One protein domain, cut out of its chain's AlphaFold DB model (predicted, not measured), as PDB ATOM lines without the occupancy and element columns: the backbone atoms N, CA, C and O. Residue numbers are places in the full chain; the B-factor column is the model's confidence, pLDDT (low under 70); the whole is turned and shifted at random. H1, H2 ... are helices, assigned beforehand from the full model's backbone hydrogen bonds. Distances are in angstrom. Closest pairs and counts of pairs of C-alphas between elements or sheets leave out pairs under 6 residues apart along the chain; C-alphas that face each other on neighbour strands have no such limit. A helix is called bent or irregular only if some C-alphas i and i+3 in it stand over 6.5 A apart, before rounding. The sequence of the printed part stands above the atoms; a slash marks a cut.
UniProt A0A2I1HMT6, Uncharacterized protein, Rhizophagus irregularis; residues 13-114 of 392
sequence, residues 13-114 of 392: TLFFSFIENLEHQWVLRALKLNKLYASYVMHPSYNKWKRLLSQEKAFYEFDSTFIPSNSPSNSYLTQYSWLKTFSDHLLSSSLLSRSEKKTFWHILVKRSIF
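AT A GLANCE: This is residues 13 to 114 of the 392 residues of an uncharacterized protein of Rhizophagus irregularis (UniProt A0A2I1HMT6). Four helices form an up-and-down bundle, each running against the one before it in the chain, with the long H1 at one corner, H2 and H3 at the corners next to it and H4 at the corner diagonal to it. H1 and H2 pair closely as a helical hairpin, while the other sides of the bundle meet over few residues, and the first turns of H1, from Thr 13, reach past the other helices and make one end of the longest axis. The printed part has 102 residues with four named helices, in the order H1, H2, H3, H4, and no named strand; the class is all helix. The whole is compact, with a radius of gyration of the C-alphas of 14.8 A, and its outline is elongated, spanning 50 by 28 by 22 A.

IN THESE COORDINATES: The longest helix, H1, holds residues 13 to 42 and measures 44.1 A from C-alpha 13 at (103.829, 79.654, 94.380) to C-alpha 42 at (127.582, 116.809, 95.642). H2, residues 46 to 65, is 29.3 A long. H3, residues 74 to 92, is 26.9 A long. H4, residues 98 to 112, is 20.8 A long and ends with C-alpha 112 at (136.314, 90.571, 89.223).

HOW THE PARTS SIT: H1 touches H2 with residues 26 to 40 alone, and their closest C-alphas, those of Leu 36 and Leu 52, are 6.0 A apart. The two form a hairpin, opposite ways at a shallow tilt of 23 degrees. H1 only just touches H3, with 3 pairs of C-alphas within 8 A; the closest are those of Ala 30 and Gln 79, 7.1 A apart. These two run the same way at a shallow tilt of 31 degrees. H2 and H4 only just touch, with 3 such pairs, the closest being the C-alphas of Lys 57 and Ile 107 at 7.5 A; they run the same way at a shallow tilt of 8 degrees. H3 and H4 form a hairpin and only just touch, with 3 such pairs; the C-alphas of Leu 91 and Lys 101 are closest, at 6.0 A. They run opposite ways at a shallow tilt of 34 degrees, only just short of steep. H1 and H4 are apart, and H2 and H3 are apart. Every O i to N i+4 pair is within hydrogen-bond range in H1, H3 and H4, and 15 of 16 are in H2.

THE WHOLE: The two C-alphas farthest apart are those of Thr 13 and Arg 98, at 50.3 A. The printed part has no cut. The links H1 to H2 and H3 to H4 are tight, and the link H2 to H3, 8 residues, is short. The mean pLDDT of the printed part of this model is 76.2, and residues 13 to 19, 68 to 72 and 107 to 114 are under 70.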
ATOM      1  N   THR A  13     104.262  78.299  94.005       58.19
ATOM      2  CA  THR A  13     103.829  79.654  94.380       58.19
ATOM      3  C   THR A  13     104.724  80.327  95.425       58.19
ATOM      4  O   THR A  13     104.983  81.523  95.316       58.19
ATOM      5  N   LEU A  14     105.252  79.584  96.404       57.41
ATOM      6  CA  LEU A  14     106.189  80.127  97.398       57.41
ATOM      7  C   LEU A  14     107.572  80.395  96.789       57.41
ATOM      8  O   LEU A  14     108.242  81.341  97.192       57.41
ATOM      9  N   PHE A  15     107.979  79.606  95.793       57.91
ATOM     10  CA  PHE A  15     109.243  79.804  95.083       57.91
ATOM     11  C   PHE A  15     109.236  81.082  94.227       57.91
ATOM     12  O   PHE A  15     110.178  81.869  94.298       57.91
ATOM     13  N   PHE A  16     108.152  81.343  93.487       60.31
ATOM     14  CA  PHE A  16     108.013  82.583  92.710       60.31
ATOM     15  C   PHE A  16     107.926  83.830  93.600       60.31
ATOM     16  O   PHE A  16     108.622  84.808  93.343       60.31
ATOM     17  N   SER A  17     107.164  83.771  94.699       61.94
ATOM     18  CA  SER A  17     107.090  84.881  95.661       61.94
ATOM     19  C   SER A  17     108.448  85.186  96.309       61.94
ATOM     20  O   SER A  17     108.799  86.348  96.524       61.94
ATOM     21  N   PHE A  18     109.253  84.154  96.581       63.00
ATOM     22  CA  PHE A  18     110.609  84.319  97.103       63.00
ATOM     23  C   PHE A  18     111.549  84.999  96.095       63.00
ATOM     24  O   PHE A  18     112.317  85.884  96.470       63.00
ATOM     25  N   ILE A  19     111.458  84.631  94.816       66.50
ATOM     26  CA  ILE A  19     112.241  85.228  93.727       66.50
ATOM     27  C   ILE A  19     111.900  86.708  93.522       66.50
ATOM     28  O   ILE A  19     112.806  87.542  93.484       66.50
ATOM     29  N   GLU A  20     110.612  87.050  93.435       72.12
ATOM     30  CA  GLU A  20     110.171  88.442  93.254       72.12
ATOM     31  C   GLU A  20     110.639  89.328  94.417       72.12
ATOM     32  O   GLU A  20     111.062  90.472  94.223       72.12
ATOM     33  N   ASN A  21     110.654  88.776  95.632       81.00
ATOM     34  CA  ASN A  21     111.175  89.465  96.805       81.00
ATOM     35  C   ASN A  21     112.693  89.717  96.700       81.00
ATOM     36  O   ASN A  21     113.160  90.803  97.046       81.00
ATOM     37  N   LEU A  22     113.477  88.763  96.184       79.75
ATOM     38  CA  LEU A  22     114.922  88.940  95.997       79.75
ATOM     39  C   LEU A  22     115.257  90.008  94.949       79.75
ATOM     40  O   LEU A  22     116.134  90.839  95.199       79.75
ATOM     41  N   GLU A  23     114.548  90.035  93.819       80.94
ATOM     42  CA  GLU A  23     114.715  91.086  92.804       80.94
ATOM     43  C   GLU A  23     114.369  92.470  93.368       80.94
ATOM     44  O   GLU A  23     115.131  93.428  93.206       80.94
ATOM     45  N   HIS A  24     113.262  92.577  94.106       82.44
ATOM     46  CA  HIS A  24     112.864  93.825  94.752       82.44
ATOM     47  C   HIS A  24     113.903  94.303  95.785       82.44
ATOM     48  O   HIS A  24     114.266  95.484  95.819       82.44
ATOM     49  N   GLN A  25     114.444  93.389  96.597       85.25
ATOM     50  CA  GLN A  25     115.525  93.686  97.545       85.25
ATOM     51  C   GLN A  25     116.796  94.161  96.838       85.25
ATOM     52  O   GLN A  25     117.437  95.109  97.306       85.25
ATOM     53  N   TRP A  26     117.149  93.546  95.708       87.75
ATOM     54  CA  TRP A  26     118.293  93.969  94.904       87.75
ATOM     55  C   TRP A  26     118.130  95.418  94.430       87.75
ATOM     56  O   TRP A  26     118.995  96.259  94.689       87.75
ATOM     57  N   VAL A  27     116.976  95.736  93.831       82.88
ATOM     58  CA  VAL A  27     116.657  97.078  93.314       82.88
ATOM     59  C   VAL A  27     116.683  98.132  94.422       82.88
ATOM     60  O   VAL A  27     117.260  99.207  94.247       82.88
ATOM     61  N   LEU A  28     116.110  97.835  95.592       86.50
ATOM     62  CA  LEU A  28     116.134  98.759  96.729       86.50
ATOM     63  C   LEU A  28     117.560  99.063  97.198       86.50
ATOM     64  O   LEU A  28     117.886 100.221  97.489       86.50
ATOM     65  N   ARG A  29     118.422  98.043  97.265       87.31
ATOM     66  CA  ARG A  29     119.820  98.224  97.670       87.31
ATOM     67  C   ARG A  29     120.608  99.008  96.620       87.31
ATOM     68  O   ARG A  29     121.329  99.930  97.001       87.31
ATOM     69  N   ALA A  30     120.407  98.725  95.331       82.38
ATOM     70  CA  ALA A  30     121.013  99.481  94.234       82.38
ATOM     71  C   ALA A  30     120.596 100.964  94.265       82.38
ATOM     72  O   ALA A  30     121.433 101.864  94.185       82.38
ATOM     73  N   LEU A  31     119.308 101.244  94.480       84.94
ATOM     74  CA  LEU A  31     118.781 102.608  94.554       84.94
ATOM     75  C   LEU A  31     119.310 103.369  95.779       84.94
ATOM     76  O   LEU A  31     119.643 104.555  95.692       84.94
ATOM     77  N   LYS A  32     119.435 102.691  96.925       88.75
ATOM     78  CA  LYS A  32     120.053 103.257  98.133       88.75
ATOM     79  C   LYS A  32     121.526 103.596  97.905       88.75
ATOM     80  O   LYS A  32     121.974 104.659  98.338       88.75
ATOM     81  N   LEU A  33     122.254 102.722  97.216       86.94
ATOM     82  CA  LEU A  33     123.651 102.939  96.868       86.94
ATOM     83  C   LEU A  33     123.800 104.140  95.915       86.94
ATOM     84  O   LEU A  33     124.582 105.045  96.198       86.94
ATOM     85  N   ASN A  34     122.948 104.245  94.891       82.50
ATOM     86  CA  ASN A  34     122.895 105.403  93.987       82.50
ATOM     87  C   ASN A  34     122.621 106.730  94.712       82.50
ATOM     88  O   ASN A  34     123.258 107.742  94.419       82.50
ATOM     89  N   LYS A  35     121.719 106.747  95.701       86.12
ATOM     90  CA  LYS A  35     121.474 107.950  96.519       86.12
ATOM     91  C   LYS A  35     122.711 108.374  97.314       86.12
ATOM     92  O   LYS A  35     122.983 109.567  97.438       86.12
ATOM     93  N   LEU A  36     123.464 107.414  97.851       85.75
ATOM     94  CA  LEU A  36     124.702 107.695  98.581       85.75
ATOM     95  C   LEU A  36     125.803 108.196  97.650       85.75
ATOM     96  O   LEU A  36     126.492 109.152  98.005       85.75
ATOM     97  N   TYR A  37     125.907 107.622  96.453       81.44
ATOM     98  CA  TYR A  37     126.797 108.105  95.402       81.44
ATOM     99  C   TYR A  37     126.512 109.561  95.029       81.44
ATOM    100  O   TYR A  37     127.416 110.395  95.091       81.44
ATOM    101  N   ALA A  38     125.254 109.893  94.728       81.19
ATOM    102  CA  ALA A  38     124.854 111.264  94.416       81.19
ATOM    103  C   ALA A  38     125.151 112.229  95.580       81.19
ATOM    104  O   ALA A  38     125.682 113.318  95.376       81.19
ATOM    105  N   SER A  39     124.873 111.808  96.820       83.75
ATOM    106  CA  SER A  39     125.142 112.616  98.017       83.75
ATOM    107  C   SER A  39     126.634 112.861  98.269       83.75
ATOM    108  O   SER A  39     126.990 113.906  98.827       83.75
ATOM    109  N   TYR A  40     127.493 111.908  97.899       79.62
ATOM    110  CA  TYR A  40     128.942 112.035  98.022       79.62
ATOM    111  C   TYR A  40     129.520 112.962  96.951       79.62
ATOM    112  O   TYR A  40     130.294 113.848  97.292       79.62
ATOM    113  N   VAL A  41     129.095 112.825  95.689       75.25
ATOM    114  CA  VAL A  41     129.567 113.700  94.601       75.25
ATOM    115  C   VAL A  41     129.203 115.161  94.845       75.25
ATOM    116  O   VAL A  41     130.036 116.034  94.629       75.25
ATOM    117  N   MET A  42     127.996 115.433  95.346       77.06
ATOM    118  CA  MET A  42     127.582 116.809  95.642       77.06
ATOM    119  C   MET A  42     128.331 117.418  96.833       77.06
ATOM    120  O   MET A  42     128.539 118.624  96.884       77.06
ATOM    121  N   HIS A  43     128.722 116.596  97.808       77.62
ATOM    122  CA  HIS A  43     129.346 117.056  99.046       77.62
ATOM    123  C   HIS A  43     130.283 115.975  99.593       77.62
ATOM    124  O   HIS A  43     129.852 115.177 100.444       77.62
ATOM    125  N   PRO A  44     131.539 115.936  99.121       76.94
ATOM    126  CA  PRO A  44     132.507 114.947  99.557       76.94
ATOM    127  C   PRO A  44     132.864 115.197 101.022       76.94
ATOM    128  O   PRO A  44     133.345 116.261 101.400       76.94
ATOM    129  N   SER A  45     132.593 114.209 101.872       81.81
ATOM    130  CA  SER A  45     133.037 114.210 103.263       81.81
ATOM    131  C   SER A  45     133.473 112.813 103.678       81.81
ATOM    132  O   SER A  45     132.932 111.807 103.205       81.81
ATOM    133  N   TYR A  46     134.440 112.744 104.589       73.38
ATOM    134  CA  TYR A  46     135.020 111.483 105.049       73.38
ATOM    135  C   TYR A  46     133.970 110.515 105.625       73.38
ATOM    136  O   TYR A  46     133.950 109.324 105.307       73.38
ATOM    137  N   ASN A  47     133.013 111.035 106.401       79.56
ATOM    138  CA  ASN A  47     131.925 110.233 106.966       79.56
ATOM    139  C   ASN A  47     130.994 109.664 105.884       79.56
ATOM    140  O   ASN A  47     130.534 108.522 105.992       79.56
ATOM    141  N   LYS A  48     130.740 110.421 104.808       81.81
ATOM    142  CA  LYS A  48     129.952 109.937 103.667       81.81
ATOM    143  C   LYS A  48     130.702 108.877 102.871       81.81
ATOM    144  O   LYS A  48     130.084 107.889 102.484       81.81
ATOM    145  N   TRP A  49     132.011 109.040 102.696       77.94
ATOM    146  CA  TRP A  49     132.863 108.052 102.033       77.94
ATOM    147  C   TRP A  49     132.857 106.702 102.761       77.94
ATOM    148  O   TRP A  49     132.562 105.673 102.153       77.94
ATOM    149  N   LYS A  50     133.067 106.693 104.085       81.94
ATOM    150  CA  LYS A  50     132.971 105.463 104.897       81.94
ATOM    151  C   LYS A  50     131.609 104.780 104.764       81.94
ATOM    152  O   LYS A  50     131.534 103.558 104.622       81.94
ATOM    153  N   ARG A  51     130.526 105.562 104.798       85.50
ATOM    154  CA  ARG A  51     129.158 105.043 104.656       85.50
ATOM    155  C   ARG A  51     128.917 104.444 103.272       85.50
ATOM    156  O   ARG A  51     128.289 103.392 103.180       85.50
ATOM    157  N   LEU A  52     129.413 105.097 102.224       84.75
ATOM    158  CA  LEU A  52     129.343 104.624 100.844       84.75
ATOM    159  C   LEU A  52     130.089 103.297 100.690       84.75
ATOM    160  O   LEU A  52     129.473 102.325 100.270       84.75
ATOM    161  N   LEU A  53     131.337 103.208 101.160       81.44
ATOM    162  CA  LEU A  53     132.123 101.969 101.131       81.44
ATOM    163  C   LEU A  53     131.436 100.812 101.870       81.44
ATOM    164  O   LEU A  53     131.418  99.679 101.389       81.44
ATOM    165  N   SER A  54     130.852 101.083 103.040       86.12
ATOM    166  CA  SER A  54     130.121 100.072 103.811       86.12
ATOM    167  C   SER A  54     128.872  99.571 103.077       86.12
ATOM    168  O   SER A  54     128.619  98.366 103.055       86.12
ATOM    169  N   GLN A  55     128.097 100.471 102.466       86.94
ATOM    170  CA  GLN A  55     126.884 100.099 101.730       86.94
ATOM    171  C   GLN A  55     127.210  99.404 100.411       86.94
ATOM    172  O   GLN A  55     126.502  98.478 100.031       86.94
ATOM    173  N   GLU A  56     128.296  99.795  99.755       82.50
ATOM    174  CA  GLU A  56     128.807  99.139  98.559       82.50
ATOM    175  C   GLU A  56     129.260  97.709  98.868       82.50
ATOM    176  O   GLU A  56     128.851  96.769  98.189       82.50
ATOM    177  N   LYS A  57     129.998  97.512  99.968       84.44
ATOM    178  CA  LYS A  57     130.352  96.175 100.460       84.44
ATOM    179  C   LYS A  57     129.105  95.315 100.713       84.44
ATOM    180  O   LYS A  57     129.041  94.190 100.229       84.44
ATOM    181  N   ALA A  58     128.108  95.848 101.421       83.38
ATOM    182  CA  ALA A  58     126.869  95.125 101.725       83.38
ATOM    183  C   ALA A  58     126.007  94.842 100.479       83.38
ATOM    184  O   ALA A  58     125.289  93.840 100.429       83.38
ATOM    185  N   PHE A  59     126.050  95.727  99.479       85.56
ATOM    186  CA  PHE A  59     125.407  95.513  98.187       85.56
ATOM    187  C   PHE A  59     126.081  94.366  97.436       85.56
ATOM    188  O   PHE A  59     125.389  93.446  97.016       85.56
ATOM    189  N   TYR A  60     127.410  94.363  97.340       81.50
ATOM    190  CA  TYR A  60     128.136  93.313  96.626       81.50
ATOM    191  C   TYR A  60     128.116  91.957  97.334       81.50
ATOM    192  O   TYR A  60     128.064  90.933  96.660       81.50
ATOM    193  N   GLU A  61     128.111  91.916  98.669       83.19
ATOM    194  CA  GLU A  61     127.875  90.665  99.405       83.19
ATOM    195  C   GLU A  61     126.522  90.056  99.013       83.19
ATOM    196  O   GLU A  61     126.443  88.863  98.737       83.19
ATOM    197  N   PHE A  62     125.480  90.883  98.888       84.00
ATOM    198  CA  PHE A  62     124.167  90.433  98.432       84.00
ATOM    199  C   PHE A  62     124.162  90.029  96.952       84.00
ATOM    200  O   PHE A  62     123.688  88.945  96.626       84.00
ATOM    201  N   ASP A  63     124.738  90.854  96.074       78.25
ATOM    202  CA  ASP A  63     124.832  90.601  94.628       78.25
ATOM    203  C   ASP A  63     125.584  89.297  94.321       78.25
ATOM    204  O   ASP A  63     125.153  88.515  93.483       78.25
ATOM    205  N   SER A  64     126.648  88.985  95.073       78.94
ATOM    206  CA  SER A  64     127.412  87.737  94.909       78.94
ATOM    207  C   SER A  64     126.612  86.466  95.220       78.94
ATOM    208  O   SER A  64     126.942  85.386  94.734       78.94
ATOM    209  N   THR A  65     125.560  86.595  96.031       79.75
ATOM    210  CA  THR A  65     124.631  85.506  96.368       79.75
ATOM    211  C   THR A  65     123.361  85.531  95.524       79.75
ATOM    212  O   THR A  65     122.564  84.595  95.578       79.75
ATOM    213  N   PHE A  66     123.157  86.598  94.753       77.81
ATOM    214  CA  PHE A  66     121.972  86.805  93.945       77.81
ATOM    215  C   PHE A  66     122.158  86.135  92.581       77.81
ATOM    216  O   PHE A  66     122.971  86.556  91.761       77.81
ATOM    217  N   ILE A  67     121.387  85.078  92.334       75.19
ATOM    218  CA  ILE A  67     121.290  84.445  91.020       75.19
ATOM    219  C   ILE A  67     119.959  84.904  90.420       75.19
ATOM    220  O   ILE A  67     118.914  84.488  90.927       75.19
ATOM    221  N   PRO A  68     119.960  85.759  89.380       67.69
ATOM    222  CA  PRO A  68     118.723  86.129  88.712       67.69
ATOM    223  C   PRO A  68     118.096  84.867  88.112       67.69
ATOM    224  O   PRO A  68     118.735  84.128  87.364       67.69
ATOM    225  N   SER A  69     116.848  84.593  88.478       65.94
ATOM    226  CA  SER A  69     116.114  83.406  88.026       65.94
ATOM    227  C   SER A  69     115.593  83.534  86.594       65.94
ATOM    228  O   SER A  69     115.279  82.527  85.969       65.94
ATOM    229  N   ASN A  70     115.503  84.763  86.081       68.19
ATOM    230  CA  ASN A  70     115.047  85.097  84.737       68.19
ATOM    231  C   ASN A  70     116.118  85.905  83.994       68.19
ATOM    232  O   ASN A  70     117.064  86.413  84.599       68.19
ATOM    233  N   SER A  71     115.956  86.062  82.674       64.75
ATOM    234  CA  SER A  71     116.756  87.021  81.905       64.75
ATOM    235  C   SER A  71     116.728  88.382  82.610       64.75
ATOM    236  O   SER A  71     115.628  88.840  82.940       64.75
ATOM    237  N   PRO A  72     117.887  89.021  82.848       66.81
ATOM    238  CA  PRO A  72     117.948  90.249  83.622       66.81
ATOM    239  C   PRO A  72     116.998  91.283  83.023       66.81
ATOM    240  O   PRO A  72     117.035  91.559  81.824       66.81
ATOM    241  N   SER A  73     116.123  91.829  83.862       73.88
ATOM    242  CA  SER A  73     115.183  92.861  83.443       73.88
ATOM    243  C   SER A  73     115.935  94.087  82.904       73.88
ATOM    244  O   SER A  73     117.058  94.393  83.316       73.88
ATOM    245  N   ASN A  74     115.314  94.844  81.994       74.31
ATOM    246  CA  ASN A  74     115.916  96.081  81.479       74.31
ATOM    247  C   ASN A  74     116.259  97.071  82.609       74.31
ATOM    248  O   ASN A  74     117.241  97.809  82.511       74.31
ATOM    249  N   SER A  75     115.490  97.066  83.702       70.88
ATOM    250  CA  SER A  75     115.774  97.859  84.900       70.88
ATOM    251  C   SER A  75     117.050  97.396  85.607       70.88
ATOM    252  O   SER A  75     117.867  98.248  85.960       70.88
ATOM    253  N   TYR A  76     117.268  96.084  85.748       72.38
ATOM    254  CA  TYR A  76     118.512  95.520  86.281       72.38
ATOM    255  C   TYR A  76     119.720  95.951  85.444       72.38
ATOM    256  O   TYR A  76     120.671  96.519  85.977       72.38
ATOM    257  N   LEU A  77     119.661  95.762  84.120       76.69
ATOM    258  CA  LEU A  77     120.762  96.120  83.217       76.69
ATOM    259  C   LEU A  77     121.079  97.618  83.259       76.69
ATOM    260  O   LEU A  77     122.247  98.006  83.312       76.69
ATOM    261  N   THR A  78     120.045  98.460  83.290       77.56
ATOM    262  CA  THR A  78     120.210  99.917  83.367       77.56
ATOM    263  C   THR A  78     120.873 100.327  84.680       77.56
ATOM    264  O   THR A  78     121.819 101.113  84.667       77.56
ATOM    265  N   GLN A  79     120.421  99.777  85.814       74.12
ATOM    266  CA  GLN A  79     120.994 100.085  87.128       74.12
ATOM    267  C   GLN A  79     122.428  99.572  87.261       74.12
ATOM    268  O   GLN A  79     123.291 100.298  87.757       74.12
ATOM    269  N   TYR A  80     122.703  98.365  86.768       75.62
ATOM    270  CA  TYR A  80     124.044  97.790  86.760       75.62
ATOM    271  C   TYR A  80     125.009  98.605  85.891       75.62
ATOM    272  O   TYR A  80     126.122  98.919  86.318       75.62
ATOM    273  N   SER A  81     124.578  99.007  84.690       78.69
ATOM    274  CA  SER A  81     125.369  99.880  83.821       78.69
ATOM    275  C   SER A  81     125.664 101.216  84.497       78.69
ATOM    276  O   SER A  81     126.794 101.690  84.426       78.69
ATOM    277  N   TRP A  82     124.674 101.810  85.165       78.12
ATOM    278  CA  TRP A  82     124.852 103.055  85.911       78.12
ATOM    279  C   TRP A  82     125.886 102.911  87.024       78.12
ATOM    280  O   TRP A  82     126.814 103.714  87.100       78.12
ATOM    281  N   LEU A  83     125.760 101.862  87.841       77.56
ATOM    282  CA  LEU A  83     126.706 101.553  88.913       77.56
ATOM    283  C   LEU A  83     128.127 101.405  88.369       77.56
ATOM    284  O   LEU A  83     129.051 102.016  88.898       77.56
ATOM    285  N   LYS A  84     128.296 100.663  87.270       80.44
ATOM    286  CA  LYS A  84     129.601 100.459  86.636       80.44
ATOM    287  C   LYS A  84     130.219 101.773  86.151       80.44
ATOM    288  O   LYS A  84     131.340 102.083  86.542       80.44
ATOM    289  N   THR A  85     129.479 102.561  85.370       81.44
ATOM    290  CA  THR A  85     129.948 103.864  84.869       81.44
ATOM    291  C   THR A  85     130.319 104.800  86.017       81.44
ATOM    292  O   THR A  85     131.301 105.535  85.935       81.44
ATOM    293  N   PHE A  86     129.560 104.763  87.112       76.12
ATOM    294  CA  PHE A  86     129.811 105.619  88.263       76.12
ATOM    295  C   PHE A  86     131.033 105.177  89.074       76.12
ATOM    296  O   PHE A  86     131.826 106.025  89.485       76.12
ATOM    297  N   SER A  87     131.230 103.869  89.273       77.88
ATOM    298  CA  SER A  87     132.457 103.334  89.876       77.88
ATOM    299  C   SER A  87     133.691 103.741  89.067       77.88
ATOM    300  O   SER A  87     134.686 104.180  89.646       77.88
ATOM    301  N   ASP A  88     133.609 103.658  87.739       81.75
ATOM    302  CA  ASP A  88     134.695 104.062  86.842       81.75
ATOM    303  C   ASP A  88     134.942 105.581  86.929       81.75
ATOM    304  O   ASP A  88     136.088 106.030  87.044       81.75
ATOM    305  N   HIS A  89     133.872 106.382  86.983       80.88
ATOM    306  CA  HIS A  89     133.972 107.826  87.183       80.88
ATOM    307  C   HIS A  89     134.643 108.167  88.521       80.88
ATOM    308  O   HIS A  89     135.565 108.978  88.546       80.88
ATOM    309  N   LEU A  90     134.262 107.522  89.626       74.25
ATOM    310  CA  LEU A  90     134.887 107.746  90.934       74.25
ATOM    311  C   LEU A  90     136.380 107.414  90.926       74.25
ATOM    312  O   LEU A  90     137.184 108.206  91.423       74.25
ATOM    313  N   LEU A  91     136.762 106.296  90.309       77.19
ATOM    314  CA  LEU A  91     138.164 105.913  90.145       77.19
ATOM    315  C   LEU A  91     138.969 106.940  89.345       77.19
ATOM    316  O   LEU A  91     140.113 107.255  89.699       77.19
ATOM    317  N   SER A  92     138.368 107.476  88.285       79.00
ATOM    318  CA  SER A  92     138.998 108.497  87.447       79.00
ATOM    319  C   SER A  92     139.014 109.885  88.102       79.00
ATOM    320  O   SER A  92     139.955 110.648  87.889       79.00
ATOM    321  N   SER A  93     138.045 110.194  88.967       76.19
ATOM    322  CA  SER A  93     137.885 111.518  89.574       76.19
ATOM    323  C   SER A  93     139.046 111.885  90.503       76.19
ATOM    324  O   SER A  93     139.573 111.039  91.224       76.19
ATOM    325  N   SER A  94     139.446 113.155  90.531       75.19
ATOM    326  CA  SER A  94     140.418 113.688  91.504       75.19
ATOM    327  C   SER A  94     139.844 113.824  92.921       75.19
ATOM    328  O   SER A  94     140.579 114.164  93.841       75.19
ATOM    329  N   LEU A  95     138.549 113.538  93.099       72.06
ATOM    330  CA  LEU A  95     137.825 113.664  94.367       72.06
ATOM    331  C   LEU A  95     138.310 112.679  95.435       72.06
ATOM    332  O   LEU A  95     138.121 112.927  96.620       72.06
ATOM    333  N   LEU A  96     138.916 111.568  95.014       73.69
ATOM    334  CA  LEU A  96     139.454 110.554  95.910       73.69
ATOM    335  C   LEU A  96     140.968 110.690  96.023       73.69
ATOM    336  O   LEU A  96     141.684 110.711  95.014       73.69
ATOM    337  N   SER A  97     141.459 110.682  97.258       80.38
ATOM    338  CA  SER A  97     142.887 110.548  97.528       80.38
ATOM    339  C   SER A  97     143.420 109.208  97.005       80.38
ATOM    340  O   SER A  97     142.687 108.239  96.779       80.38
ATOM    341  N   ARG A  98     144.741 109.112  96.820       80.12
ATOM    342  CA  ARG A  98     145.384 107.893  96.302       80.12
ATOM    343  C   ARG A  98     145.105 106.660  97.177       80.12
ATOM    344  O   ARG A  98     144.924 105.566  96.642       80.12
ATOM    345  N   SER A  99     145.052 106.824  98.501       82.25
ATOM    346  CA  SER A  99     144.743 105.747  99.453       82.25
ATOM    347  C   SER A  99     143.277 105.305  99.371       82.25
ATOM    348  O   SER A  99     142.992 104.104  99.408       82.25
ATOM    349  N   GLU A 100     142.347 106.240  99.173       79.56
ATOM    350  CA  GLU A 100     140.922 105.949  98.983       79.56
ATOM    351  C   GLU A 100     140.667 105.240  97.656       79.56
ATOM    352  O   GLU A 100     140.004 104.201  97.643       79.56
ATOM    353  N   LYS A 101     141.280 105.711  96.559       80.19
ATOM    354  CA  LYS A 101     141.233 105.024  95.260       80.19
ATOM    355  C   LYS A 101     141.764 103.603  95.352       80.19
ATOM    356  O   LYS A 101     141.149 102.700  94.799       80.19
ATOM    357  N   LYS A 102     142.878 103.388  96.061       81.56
ATOM    358  CA  LYS A 102     143.457 102.051  96.268       81.56
ATOM    359  C   LYS A 102     142.513 101.145  97.062       81.56
ATOM    360  O   LYS A 102     142.338  99.982  96.706       81.56
ATOM    361  N   THR A 103     141.883 101.673  98.109       77.44
ATOM    362  CA  THR A 103     140.907 100.931  98.924       77.44
ATOM    363  C   THR A 103     139.680 100.547  98.098       77.44
ATOM    364  O   THR A 103     139.263  99.390  98.110       77.44
ATOM    365  N   PHE A 104     139.157 101.491  97.317       75.00
ATOM    366  CA  PHE A 104     138.049 101.269  96.393       75.00
ATOM    367  C   PHE A 104     138.409 100.244  95.308       75.00
ATOM    368  O   PHE A 104     137.672  99.285  95.088       75.00
ATOM    369  N   TRP A 105     139.599 100.356  94.709       77.25
ATOM    370  CA  TRP A 105     140.134  99.373  93.762       77.25
ATOM    371  C   TRP A 105     140.222  97.970  94.361       77.25
ATOM    372  O   TRP A 105     139.847  97.005  93.702       77.25
ATOM    373  N   HIS A 106     140.682  97.825  95.604       73.00
ATOM    374  CA  HIS A 106     140.739  96.516  96.259       73.00
ATOM    375  C   HIS A 106     139.354  95.895  96.468       73.00
ATOM    376  O   HIS A 106     139.213  94.676  96.358       73.00
ATOM    377  N   ILE A 107     138.337  96.713  96.738       69.19
ATOM    378  CA  ILE A 107     136.946  96.255  96.841       69.19
ATOM    379  C   ILE A 107     136.437  95.814  95.461       69.19
ATOM    380  O   ILE A 107     135.870  94.729  95.338       69.19
ATOM    381  N   LEU A 108     136.732  96.580  94.407       68.38
ATOM    382  CA  LEU A 108     136.341  96.249  93.034       68.38
ATOM    383  C   LEU A 108     137.085  95.045  92.434       68.38
ATOM    384  O   LEU A 108     136.488  94.265  91.700       68.38
ATOM    385  N   VAL A 109     138.369  94.847  92.736       62.84
ATOM    386  CA  VAL A 109     139.150  93.691  92.246       62.84
ATOM    387  C   VAL A 109     138.722  92.404  92.931       62.84
ATOM    388  O   VAL A 109     138.659  91.362  92.285       62.84
ATOM    389  N   LYS A 110     138.328  92.460  94.210       60.41
ATOM    390  CA  LYS A 110     137.635  91.322  94.833       60.41
ATOM    391  C   LYS A 110     136.352  90.951  94.072       60.41
ATOM    392  O   LYS A 110     135.996  89.777  94.057       60.41
ATOM    393  N   ARG A 111     135.720  91.909  93.379       61.03
ATOM    394  CA  ARG A 111     134.557  91.692  92.501       61.03
ATOM    395  C   ARG A 111     134.890  90.917  91.214       61.03
ATOM    396  O   ARG A 111     134.086  90.086  90.805       61.03
ATOM    397  N   SER A 112     136.033  91.155  90.555       48.19
ATOM    398  CA  SER A 112     136.314  90.571  89.223       48.19
ATOM    399  C   SER A 112     136.667  89.083  89.257       48.19
ATOM    400  O   SER A 112     136.542  88.403  88.245       48.19
ATOM    401  N   ILE A 113     137.069  88.569  90.420       45.25
ATOM    402  CA  ILE A 113     137.362  87.143  90.616       45.25
ATOM    403  C   ILE A 113     136.065  86.334  90.813       45.25
ATOM    404  O   ILE A 113     136.048  85.135  90.556       45.25
ATOM    405  N   PHE A 114     134.971  86.982  91.227       43.44
ATOM    406  CA  PHE A 114     133.719  86.310  91.598       43.44
ATOM    407  C   PHE A 114     132.648  86.289  90.501       43.44
ATOM    408  O   PHE A 114     131.735  85.472  90.571       43.44
TER     409      PHE A 114